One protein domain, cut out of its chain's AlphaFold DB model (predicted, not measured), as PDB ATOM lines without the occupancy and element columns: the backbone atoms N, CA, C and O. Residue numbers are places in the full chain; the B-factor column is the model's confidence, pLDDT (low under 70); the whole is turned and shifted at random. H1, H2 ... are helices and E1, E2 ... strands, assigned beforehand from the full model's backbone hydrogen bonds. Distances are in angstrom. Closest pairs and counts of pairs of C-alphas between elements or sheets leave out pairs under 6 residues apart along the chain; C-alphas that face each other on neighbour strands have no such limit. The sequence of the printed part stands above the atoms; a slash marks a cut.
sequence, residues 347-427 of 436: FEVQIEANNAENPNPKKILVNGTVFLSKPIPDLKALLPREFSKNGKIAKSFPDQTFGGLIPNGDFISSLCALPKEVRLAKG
ATOM      1  N   PHE A 347      46.420  30.450 -42.608       92.56
ATOM      2  CA  PHE A 347      46.537  30.640 -44.056       92.56
ATOM      3  C   PHE A 347      45.189  30.396 -44.746       92.56
ATOM      4  O   PHE A 347      44.310  29.719 -44.207       92.56
ATOM      5  N   GLU A 348      44.995  30.981 -45.927       91.00
ATOM      6  CA  GLU A 348      43.746  30.837 -46.677       91.00
ATOM      7  C   GLU A 348      43.735  29.545 -47.500       91.00
ATOM      8  O   GLU A 348      44.643  29.282 -48.286       91.00
ATOM      9  N   VAL A 349      42.660  28.768 -47.379       88.81
ATOM     10  CA  VAL A 349      42.385  27.601 -48.219       88.81
ATOM     11  C   VAL A 349      41.186  27.890 -49.102       88.81
ATOM     12  O   VAL A 349      40.102  28.225 -48.626       88.81
ATOM     13  N   GLN A 350      41.369  27.712 -50.403       87.12
ATOM     14  CA  GLN A 350      40.296  27.816 -51.380       87.12
ATOM     15  C   GLN A 350      39.410  26.558 -51.337       87.12
ATOM     16  O   GLN A 350      39.908  25.439 -51.454       87.12
ATOM     17  N   ILE A 351      38.094  26.729 -51.171       81.69
ATOM     18  CA  ILE A 351      37.123  25.614 -51.075       81.69
ATOM     19  C   ILE A 351      36.228  25.461 -52.311       81.69
ATOM     20  O   ILE A 351      35.467  24.489 -52.414       81.69
ATOM     21  N   GLU A 352      36.335  26.402 -53.241       77.44
ATOM     22  CA  GLU A 352      35.581  26.479 -54.487       77.44
ATOM     23  C   GLU A 352      36.522  26.410 -55.693       77.44
ATOM     24  O   GLU A 352      37.689  26.765 -55.573       77.44
ATOM     25  N   ALA A 353      36.066  25.931 -56.852       70.50
ATOM     26  CA  ALA A 353      36.903  25.915 -58.049       70.50
ATOM     27  C   ALA A 353      37.149  27.349 -58.550       70.50
ATOM     28  O   ALA A 353      36.226  28.158 -58.571       70.50
ATOM     29  N   ASN A 354      38.381  27.651 -58.965       72.00
ATOM     30  CA  ASN A 354      38.677  28.893 -59.677       72.00
ATOM     31  C   ASN A 354      38.365  28.665 -61.163       72.00
ATOM     32  O   ASN A 354      39.042  27.864 -61.808       72.00
ATOM     33  N   ASN A 355      37.322  29.304 -61.687       72.69
ATOM     34  CA  ASN A 355      36.936  29.220 -63.093       72.69
ATOM     35  C   ASN A 355      36.396  30.573 -63.589       72.69
ATOM     36  O   ASN A 355      36.151  31.482 -62.802       72.69
ATOM     37  N   ALA A 356      36.219  30.713 -64.906       67.25
ATOM     38  CA  ALA A 356      35.778  31.967 -65.529       67.25
ATOM     39  C   ALA A 356      34.408  32.467 -65.021       67.25
ATOM     40  O   ALA A 356      34.119  33.657 -65.104       67.25
ATOM     41  N   GLU A 357      33.587  31.566 -64.481       66.69
ATOM     42  CA  GLU A 357      32.270  31.866 -63.914       66.69
ATOM     43  C   GLU A 357      32.339  32.310 -62.445       66.69
ATOM     44  O   GLU A 357      31.370  32.860 -61.924       66.69
ATOM     45  N   ASN A 358      33.483  32.122 -61.781       67.62
ATOM     46  CA  ASN A 358      33.683  32.484 -60.389       67.62
ATOM     47  C   ASN A 358      35.027  33.198 -60.157       67.62
ATOM     48  O   ASN A 358      36.006  32.582 -59.720       67.62
ATOM     49  N   PRO A 359      35.081  34.517 -60.415       66.50
ATOM     50  CA  PRO A 359      36.307  35.302 -60.297       66.50
ATOM     51  C   PRO A 359      36.775  35.501 -58.847       66.50
ATOM     52  O   PRO A 359      37.912  35.909 -58.636       66.50
ATOM     53  N   ASN A 360      35.926  35.208 -57.854       74.56
ATOM     54  CA  ASN A 360      36.233  35.333 -56.430       74.56
ATOM     55  C   ASN A 360      35.907  34.024 -55.701       74.56
ATOM     56  O   ASN A 360      34.927  33.971 -54.951       74.56
ATOM     57  N   PRO A 361      36.710  32.962 -55.904       80.69
ATOM     58  CA  PRO A 361      36.427  31.674 -55.299       80.69
ATOM     59  C   PRO A 361      36.430  31.792 -53.779       80.69
ATOM     60  O   PRO A 361      37.312  32.425 -53.188       80.69
ATOM     61  N   LYS A 362      35.450  31.159 -53.130       82.62
ATOM     62  CA  LYS A 362      35.348  31.210 -51.673       82.62
ATOM     63  C   LYS A 362      36.578  30.589 -51.008       82.62
ATOM     64  O   LYS A 362      37.006  29.477 -51.345       82.62
ATOM     65  N   LYS A 363      37.112  31.300 -50.017       89.00
ATOM     66  CA  LYS A 363      38.238  30.872 -49.184       89.00
ATOM     67  C   LYS A 363      37.830  30.811 -47.717       89.00
ATOM     68  O   LYS A 363      36.929  31.531 -47.295       89.00
ATOM     69  N   ILE A 364      38.507  29.958 -46.961       91.25
ATOM     70  CA  ILE A 364      38.393  29.861 -45.503       91.25
ATOM     71  C   ILE A 364      39.775  30.006 -44.878       91.25
ATOM     72  O   ILE A 364      40.776  29.627 -45.485       91.25
ATOM     73  N   LEU A 365      39.830  30.518 -43.654       93.75
ATOM     74  CA  LEU A 365      41.074  30.593 -42.899       93.75
ATOM     75  C   LEU A 365      41.301  29.279 -42.140       93.75
ATOM     76  O   LEU A 365      40.413  28.811 -41.428       93.75
ATOM     77  N   VAL A 366      42.494  28.701 -42.267       94.06
ATOM     78  CA  VAL A 366      42.897  27.459 -41.595       94.06
ATOM     79  C   VAL A 366      44.166  27.702 -40.792       94.06
ATOM     80  O   VAL A 366      45.112  28.282 -41.305       94.06
ATOM     81  N   ASN A 367      44.220  27.242 -39.543       94.56
ATOM     82  CA  ASN A 367      45.386  27.367 -38.673       94.56
ATOM     83  C   ASN A 367      45.830  26.006 -38.120       94.56
ATOM     84  O   ASN A 367      45.431  25.595 -37.031       94.56
ATOM     85  N   GLY A 368      46.703  25.312 -38.855       88.69
ATOM     86  CA  GLY A 368      47.234  24.009 -38.436       88.69
ATOM     87  C   GLY A 368      48.102  24.066 -37.171       88.69
ATOM     88  O   GLY A 368      48.162  23.094 -36.417       88.69
ATOM     89  N   THR A 369      48.728  25.215 -36.885       93.75
ATOM     90  CA  THR A 369      49.637  25.382 -35.734       93.75
ATOM     91  C   THR A 369      48.942  25.231 -34.382       93.75
ATOM     92  O   THR A 369      49.603  24.964 -33.372       93.75
ATOM     93  N   VAL A 370      47.614  25.374 -34.329       93.06
ATOM     94  CA  VAL A 370      46.851  25.293 -33.078       93.06
ATOM     95  C   VAL A 370      46.970  23.914 -32.429       93.06
ATOM     96  O   VAL A 370      47.162  23.830 -31.221       93.06
ATOM     97  N   PHE A 371      46.988  22.834 -33.218       90.50
ATOM     98  CA  PHE A 371      47.120  21.472 -32.690       90.50
ATOM     99  C   PHE A 371      48.521  21.161 -32.162       90.50
ATOM    100  O   PHE A 371      48.677  20.216 -31.390       90.50
ATOM    101  N   LEU A 372      49.520  21.961 -32.537       93.81
ATOM    102  CA  LEU A 372      50.884  21.845 -32.026       93.81
ATOM    103  C   LEU A 372      51.113  22.755 -30.810       93.81
ATOM    104  O   LEU A 372      51.700  22.339 -29.815       93.81
ATOM    105  N   SER A 373      50.621  23.995 -30.870       94.12
ATOM    106  CA  SER A 373      50.807  25.008 -29.821       94.12
ATOM    107  C   SER A 373      49.854  24.841 -28.632       94.12
ATOM    108  O   SER A 373      50.241  25.096 -27.486       94.12
ATOM    109  N   LYS A 374      48.620  24.392 -28.887       94.12
ATOM    110  CA  LYS A 374      47.558  24.134 -27.905       94.12
ATOM    111  C   LYS A 374      46.874  22.788 -28.207       94.12
ATOM    112  O   LYS A 374      45.722  22.771 -28.636       94.12
ATOM    113  N   PRO A 375      47.569  21.653 -27.996       94.62
ATOM    114  CA  PRO A 375      47.011  20.335 -28.281       94.62
ATOM    115  C   PRO A 375      45.722  20.082 -27.491       94.62
ATOM    116  O   PRO A 375      45.640  20.405 -26.303       94.62
ATOM    117  N   ILE A 376      44.722  19.493 -28.143       94.62
ATOM    118  CA  ILE A 376      43.424  19.209 -27.527       94.62
ATOM    119  C   ILE A 376      43.571  17.986 -26.614       94.62
ATOM    120  O   ILE A 376      44.082  16.966 -27.069       94.62
ATOM    121  N   PRO A 377      43.096  18.022 -25.357       95.38
ATOM    122  CA  PRO A 377      43.203  16.872 -24.456       95.38
ATOM    123  C   PRO A 377      42.510  15.601 -24.967       95.38
ATOM    124  O   PRO A 377      42.991  14.499 -24.724       95.38
ATOM    125  N   ASP A 378      41.393  15.749 -25.678       96.06
ATOM    126  CA  ASP A 378      40.650  14.650 -26.294       96.06
ATOM    127  C   ASP A 378      40.100  15.075 -27.661       96.06
ATOM    128  O   ASP A 378      39.173  15.884 -27.743       96.06
ATOM    129  N   LEU A 379      40.640  14.514 -28.750       94.88
ATOM    130  CA  LEU A 379      40.183  14.845 -30.105       94.88
ATOM    131  C   LEU A 379      38.736  14.402 -30.356       94.88
ATOM    132  O   LEU A 379      38.073  14.951 -31.237       94.88
ATOM    133  N   LYS A 380      38.202  13.462 -29.561       93.94
ATOM    134  CA  LYS A 380      36.794  13.051 -29.653       93.94
ATOM    135  C   LYS A 380      35.838  14.201 -29.325       93.94
ATOM    136  O   LYS A 380      34.686  14.158 -29.757       93.94
ATOM    137  N   ALA A 381      36.299  15.241 -28.622       92.50
ATOM    138  CA  ALA A 381      35.511  16.440 -28.338       92.50
ATOM    139  C   ALA A 381      35.101  17.209 -29.608       92.50
ATOM    140  O   ALA A 381      34.072  17.882 -29.595       92.50
ATOM    141  N   LEU A 382      35.858  17.063 -30.702       91.31
ATOM    142  CA  LEU A 382      35.554  17.680 -31.997       91.31
ATOM    143  C   LEU A 382      34.518  16.894 -32.818       91.31
ATOM    144  O   LEU A 382      34.008  17.401 -33.816       91.31
ATOM    145  N   LEU A 383      34.213  15.649 -32.438       89.81
ATOM    146  CA  LEU A 383      33.311  14.790 -33.204       89.81
ATOM    147  C   LEU A 383      31.845  15.214 -33.017       89.81
ATOM    148  O   LEU A 383      31.435  15.530 -31.893       89.81
ATOM    149  N   PRO A 384      31.015  15.142 -34.074       86.81
ATOM    150  CA  PRO A 384      29.618  15.545 -34.003       86.81
ATOM    151  C   PRO A 384      28.831  14.703 -32.995       86.81
ATOM    152  O   PRO A 384      29.154  13.546 -32.713       86.81
ATOM    153  N   ARG A 385      27.818  15.330 -32.389       85.56
ATOM    154  CA  ARG A 385      26.922  14.714 -31.391       85.56
ATOM    155  C   ARG A 385      25.522  14.461 -31.937       85.56
ATOM    156  O   ARG A 385      24.817  13.612 -31.406       85.56
ATOM    157  N   GLU A 386      25.144  15.191 -32.976       84.62
ATOM    158  CA  GLU A 386      23.812  15.172 -33.558       84.62
ATOM    159  C   GLU A 386      23.877  14.588 -34.968       84.62
ATOM    160  O   GLU A 386      24.772  14.903 -35.757       84.62
ATOM    161  N   PHE A 387      22.913  13.725 -35.274       84.44
ATOM    162  CA  PHE A 387      22.826  13.013 -36.541       84.44
ATOM    163  C   PHE A 387      21.392  13.058 -37.062       84.44
ATOM    164  O   PHE A 387      20.436  13.048 -36.287       84.44
ATOM    165  N   SER A 388      21.241  13.086 -38.383       81.31
ATOM    166  CA  SER A 388      19.950  12.939 -39.046       81.31
ATOM    167  C   SER A 388      19.387  11.524 -38.861       81.31
ATOM    168  O   SER A 388      20.097  10.597 -38.460       81.31
ATOM    169  N   LYS A 389      18.110  11.324 -39.219       79.50
ATOM    170  CA  LYS A 389      17.454  10.000 -39.185       79.50
ATOM    171  C   LYS A 389      18.201   8.931 -39.996       79.50
ATOM    172  O   LYS A 389      18.140   7.763 -39.641       79.50
ATOM    173  N   ASN A 390      18.941   9.340 -41.026       79.31
ATOM    174  CA  ASN A 390      19.709   8.446 -41.896       79.31
ATOM    175  C   ASN A 390      21.167   8.270 -41.421       79.31
ATOM    176  O   ASN A 390      22.013   7.819 -42.186       79.31
ATOM    177  N   GLY A 391      21.494   8.698 -40.195       74.88
ATOM    178  CA  GLY A 391      22.823   8.532 -39.603       74.88
ATOM    179  C   GLY A 391      23.916   9.433 -40.192       74.88
ATOM    180  O   GLY A 391      25.097   9.191 -39.938       74.88
ATOM    181  N   LYS A 392      23.547  10.471 -40.958       78.44
ATOM    182  CA  LYS A 392      24.468  11.519 -41.442       78.44
ATOM    183  C   LYS A 392      24.636  12.617 -40.394       78.44
ATOM    184  O   LYS A 392      23.726  12.850 -39.606       78.44
ATOM    185  N   ILE A 393      25.767  13.313 -40.401       73.06
ATOM    186  CA  ILE A 393      26.042  14.433 -39.485       73.06
ATOM    187  C   ILE A 393      24.969  15.532 -39.628       73.06
ATOM    188  O   ILE A 393      24.652  15.955 -40.742       73.06
ATOM    189  N   ALA A 394      24.393  15.983 -38.507       66.50
ATOM    190  CA  ALA A 394      23.498  17.143 -38.483       66.50
ATOM    191  C   ALA A 394      24.285  18.441 -38.764       66.50
ATOM    192  O   ALA A 394      25.503  18.473 -38.623       66.50
ATOM    193  N   LYS A 395      23.620  19.539 -39.159       65.94
ATOM    194  CA  LYS A 395      24.266  20.812 -39.575       65.94
ATOM    195  C   LYS A 395      25.101  21.519 -38.477       65.94
ATOM    196  O   LYS A 395      25.568  22.634 -38.692       65.94
ATOM    197  N   SER A 396      25.292  20.906 -37.312       69.94
ATOM    198  CA  SER A 396      25.933  21.453 -36.117       69.94
ATOM    199  C   SER A 396      27.101  20.564 -35.660       69.94
ATOM    200  O   SER A 396      26.954  19.368 -35.405       69.94
ATOM    201  N   PHE A 397      28.282  21.167 -35.509       80.06
ATOM    202  CA  PHE A 397      29.391  20.578 -34.758       80.06
ATOM    203  C   PHE A 397      29.436  21.201 -33.356       80.06
ATOM    204  O   PHE A 397      29.065  22.369 -33.213       80.06
ATOM    205  N   PRO A 398      29.899  20.466 -32.324       84.62
ATOM    206  CA  PRO A 398      30.026  21.004 -30.968       84.62
ATOM    207  C   PRO A 398      30.948  22.224 -30.888       84.62
ATOM    208  O   PRO A 398      30.721  23.114 -30.077       84.62
ATOM    209  N   ASP A 399      31.972  22.253 -31.740       88.88
ATOM    210  CA  ASP A 399      32.910  23.355 -31.885       88.88
ATOM    211  C   ASP A 399      33.086  23.670 -33.372       88.88
ATOM    212  O   ASP A 399      33.693  22.901 -34.118       88.88
ATOM    213  N   GLN A 400      32.547  24.813 -33.799       88.81
ATOM    214  CA  GLN A 400      32.619  25.272 -35.188       88.81
ATOM    215  C   GLN A 400      34.045  25.644 -35.606       88.81
ATOM    216  O   GLN A 400      34.358  25.625 -36.795       88.81
ATOM    217  N   THR A 401      34.925  25.945 -34.645       92.19
ATOM    218  CA  THR A 401      36.335  26.242 -34.915       92.19
ATOM    219  C   THR A 401      37.192  24.987 -35.054       92.19
ATOM    220  O   THR A 401      38.356  25.090 -35.436       92.19
ATOM    221  N   PHE A 402      36.644  23.803 -34.753       91.06
ATOM    222  CA  PHE A 402      37.371  22.531 -34.748       91.06
ATOM    223  C   PHE A 402      38.653  22.589 -33.899       91.06
ATOM    224  O   PHE A 402      39.733  22.196 -34.339       91.06
ATOM    225  N   GLY A 403      38.545  23.130 -32.685       91.38
ATOM    226  CA  GLY A 403      39.663  23.349 -31.773       91.38
ATOM    227  C   GLY A 403      40.612  24.453 -32.230       91.38
ATOM    228  O   GLY A 403      41.814  24.371 -31.981       91.38
ATOM    229  N   GLY A 404      40.084  25.462 -32.925       93.19
ATOM    230  CA  GLY A 404      40.835  26.576 -33.505       93.19
ATOM    231  C   GLY A 404      41.483  26.297 -34.865       93.19
ATOM    232  O   GLY A 404      42.171  27.179 -35.380       93.19
ATOM    233  N   LEU A 405      41.284  25.107 -35.454       92.75
ATOM    234  CA  LEU A 405      41.772  24.784 -36.801       92.75
ATOM    235  C   LEU A 405      41.135  25.698 -37.851       92.75
ATOM    236  O   LEU A 405      41.799  26.062 -38.814       92.75
ATOM    237  N   ILE A 406      39.873  26.077 -37.651       93.94
ATOM    238  CA  ILE A 406      39.135  27.052 -38.454       93.94
ATOM    239  C   ILE A 406      38.863  28.263 -37.553       93.94
ATOM    240  O   ILE A 406      37.844  28.285 -36.861       93.94
ATOM    241  N   PRO A 407      39.752  29.272 -37.500       93.81
ATOM    242  CA  PRO A 407      39.643  30.357 -36.520       93.81
ATOM    243  C   PRO A 407      38.307  31.109 -36.566       93.81
ATOM    244  O   PRO A 407      37.801  31.525 -35.528       93.81
ATOM    245  N   ASN A 408      37.714  31.230 -37.756       94.00
ATOM    246  CA  ASN A 408      36.459  31.950 -37.972       94.00
ATOM    247  C   ASN A 408      35.207  31.109 -37.677       94.00
ATOM    248  O   ASN A 408      34.099  31.641 -37.692       94.00
ATOM    249  N   GLY A 409      35.352  29.799 -37.457       90.50
ATOM    250  CA  GLY A 409      34.223  28.886 -37.275       90.50
ATOM    251  C   GLY A 409      33.259  28.820 -38.467       90.50
ATOM    252  O   GLY A 409      32.100  28.442 -38.317       90.50
ATOM    253  N   ASP A 410      33.710  29.214 -39.655       88.38
ATOM    254  CA  ASP A 410      32.879  29.423 -40.839       88.38
ATOM    255  C   ASP A 410      32.917  28.242 -41.817       88.38
ATOM    256  O   ASP A 410      32.378  28.344 -42.914       88.38
ATOM    257  N   PHE A 411      33.514  27.103 -41.451       86.00
ATOM    258  CA  PHE A 411      33.674  25.970 -42.367       86.00
ATOM    259  C   PHE A 411      32.332  25.429 -42.871       86.00
ATOM    260  O   PHE A 411      32.113  25.320 -44.079       86.00
ATOM    261  N   ILE A 412      31.405  25.128 -41.956       79.94
ATOM    262  CA  ILE A 412      30.110  24.532 -42.306       79.94
ATOM    263  C   ILE A 412      29.219  25.534 -43.040       79.94
ATOM    264  O   ILE A 412      28.647  25.190 -44.074       79.94
ATOM    265  N   SER A 413      29.143  26.782 -42.571       80.50
ATOM    266  CA  SER A 413      28.403  27.840 -43.273       80.50
ATOM    267  C   SER A 413      28.999  28.116 -44.656       80.50
ATOM    268  O   SER A 413      28.264  28.360 -45.613       80.50
ATOM    269  N   SER A 414      30.321  28.001 -44.796       83.00
ATOM    270  CA  SER A 414      31.006  28.165 -46.071       83.00
ATOM    271  C   SER A 414      30.723  27.041 -47.050       83.00
ATOM    272  O   SER A 414      30.445  27.337 -48.209       83.00
ATOM    273  N   LEU A 415      30.705  25.788 -46.587       78.06
ATOM    274  CA  LEU A 415      30.304  24.638 -47.398       78.06
ATOM    275  C   LEU A 415      28.822  24.686 -47.784       78.06
ATOM    276  O   LEU A 415      28.487  24.426 -48.937       78.06
ATOM    277  N   CYS A 416      27.928  25.041 -46.856       73.38
ATOM    278  CA  CYS A 416      26.493  25.108 -47.139       73.38
ATOM    279  C   CYS A 416      26.112  26.270 -48.074       73.38
ATOM    280  O   CYS A 416      25.031  26.233 -48.656       73.38
ATOM    281  N   ALA A 417      26.976  27.275 -48.238       74.81
ATOM    282  CA  ALA A 417      26.787  28.363 -49.198       74.81
ATOM    283  C   ALA A 417      27.237  28.012 -50.631       74.81
ATOM    284  O   ALA A 417      27.033  28.820 -51.532       74.81
ATOM    285  N   LEU A 418      27.863  26.847 -50.850       75.25
ATOM    286  CA  LEU A 418      28.293  26.420 -52.184       75.25
ATOM    287  C   LEU A 418      27.090  26.038 -53.076       75.25
ATOM    288  O   LEU A 418      26.034  25.643 -52.561       75.25
ATOM    289  N   PRO A 419      27.243  26.081 -54.415       73.69
ATOM    290  CA  PRO A 419      26.221  25.609 -55.350       73.69
ATOM    291  C   PRO A 419      25.752  24.179 -55.041       73.69
ATOM    292  O   PRO A 419      26.527  23.339 -54.575       73.69
ATOM    293  N   LYS A 420      24.467  23.885 -55.286       69.06
ATOM    294  CA  LYS A 420      23.825  22.614 -54.895       69.06
ATOM    295  C   LYS A 420      24.528  21.391 -55.498       69.06
ATOM    296  O   LYS A 420      24.695  20.403 -54.783       69.06
ATOM    297  N   GLU A 421      24.998  21.464 -56.747       66.88
ATOM    298  CA  GLU A 421      25.743  20.353 -57.360       66.88
ATOM    299  C   GLU A 421      27.067  20.071 -56.624       66.88
ATOM    300  O   GLU A 421      27.422  18.914 -56.396       66.88
ATOM    301  N   VAL A 422      27.760  21.121 -56.166       65.38
ATOM    302  CA  VAL A 422      29.024  21.019 -55.416       65.38
ATOM    303  C   VAL A 422      28.789  20.514 -53.986       65.38
ATOM    304  O   VAL A 422      29.584  19.724 -53.470       65.38
ATOM    305  N   ARG A 423      27.685  20.923 -53.345       64.75
ATOM    306  CA  ARG A 423      27.290  20.450 -52.003       64.75
ATOM    307  C   ARG A 423      26.999  18.950 -51.986       64.75
ATOM    308  O   ARG A 423      27.530  18.234 -51.135       64.75
ATOM    309  N   LEU A 424      26.208  18.469 -52.953       59.81
ATOM    310  CA  LEU A 424      25.805  17.061 -53.052       59.81
ATOM    311  C   LEU A 424      27.000  16.128 -53.292       59.81
ATOM    312  O   LEU A 424      27.082  15.080 -52.656       59.81
ATOM    313  N   ALA A 425      27.961  16.532 -54.128       59.31
ATOM    314  CA  ALA A 425      29.187  15.766 -54.369       59.31
ATOM    315  C   ALA A 425      30.088  15.651 -53.124       59.31
ATOM    316  O   ALA A 425      30.807  14.665 -52.966       59.31
ATOM    317  N   LYS A 426      30.048  16.642 -52.224       59.81
ATOM    318  CA  LYS A 426      30.842  16.659 -50.984       59.81
ATOM    319  C   LYS A 426      30.131  16.008 -49.789       59.81
ATOM    320  O   LYS A 426      30.750  15.864 -48.739       59.81
ATOM    321  N   GLY A 427      28.867  15.598 -49.930       56.31
ATOM    322  CA  GLY A 427      28.128  14.859 -48.898       56.31
ATOM    323  C   GLY A 427      27.724  15.682 -47.666       56.31
ATOM    324  O   GLY A 427      27.415  15.099 -46.627       56.31
TER     325      GLY A 427
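Overview. This is residues 347 to 427 of the 436 residues of an uncharacterized protein of Deltaproteobacteria bacterium (UniProt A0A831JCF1). Little regular structure: a flat, mostly looped chain with hairpin E1-E2 along one edge, H1 and H2 toward one end, H3 near H4, and a long loop winding from H2 to H3. There are 81 printed residues, 29 in named elements, ordered E1, E2, H1, H2, H3, H4; the class is mixed, the sheet antiparallel. It is only just loose, close to compact: radius of gyration of the C-alphas 14.5 A, spans 44 by 36 by 15 A.

Arrangement. Start at E1, residues 347 to 350, and E2, residues 363 to 366, an antiparallel hairpin; N 347 and O 366, 2.8 A apart, are within hydrogen-bond range. H3, residues 411 to 416, is close to but not clearly touching H4, residues 420 to 426; their closest C-alphas, Cys 416 and Arg 423, are 6.8 A apart. In both, every O i to N i+4 pair is within hydrogen-bond range; H1, residues 370 to 373, and H2, residues 379 to 382, are too short for one and apart.

Along the chain. Find C-alpha 347 at (46.537, 30.640, -44.056); E1 runs 10.0 A from there. H4, 10.0 A long, ends at C-alpha 426, (30.842, 16.659, -50.984).

Size, cuts and confidence. The printed part has no cut. Links E1 to E2 and H2 to H3 are long. Look for pLDDT under 70 at residues 356 to 359, 394 to 396 and 420 to 427.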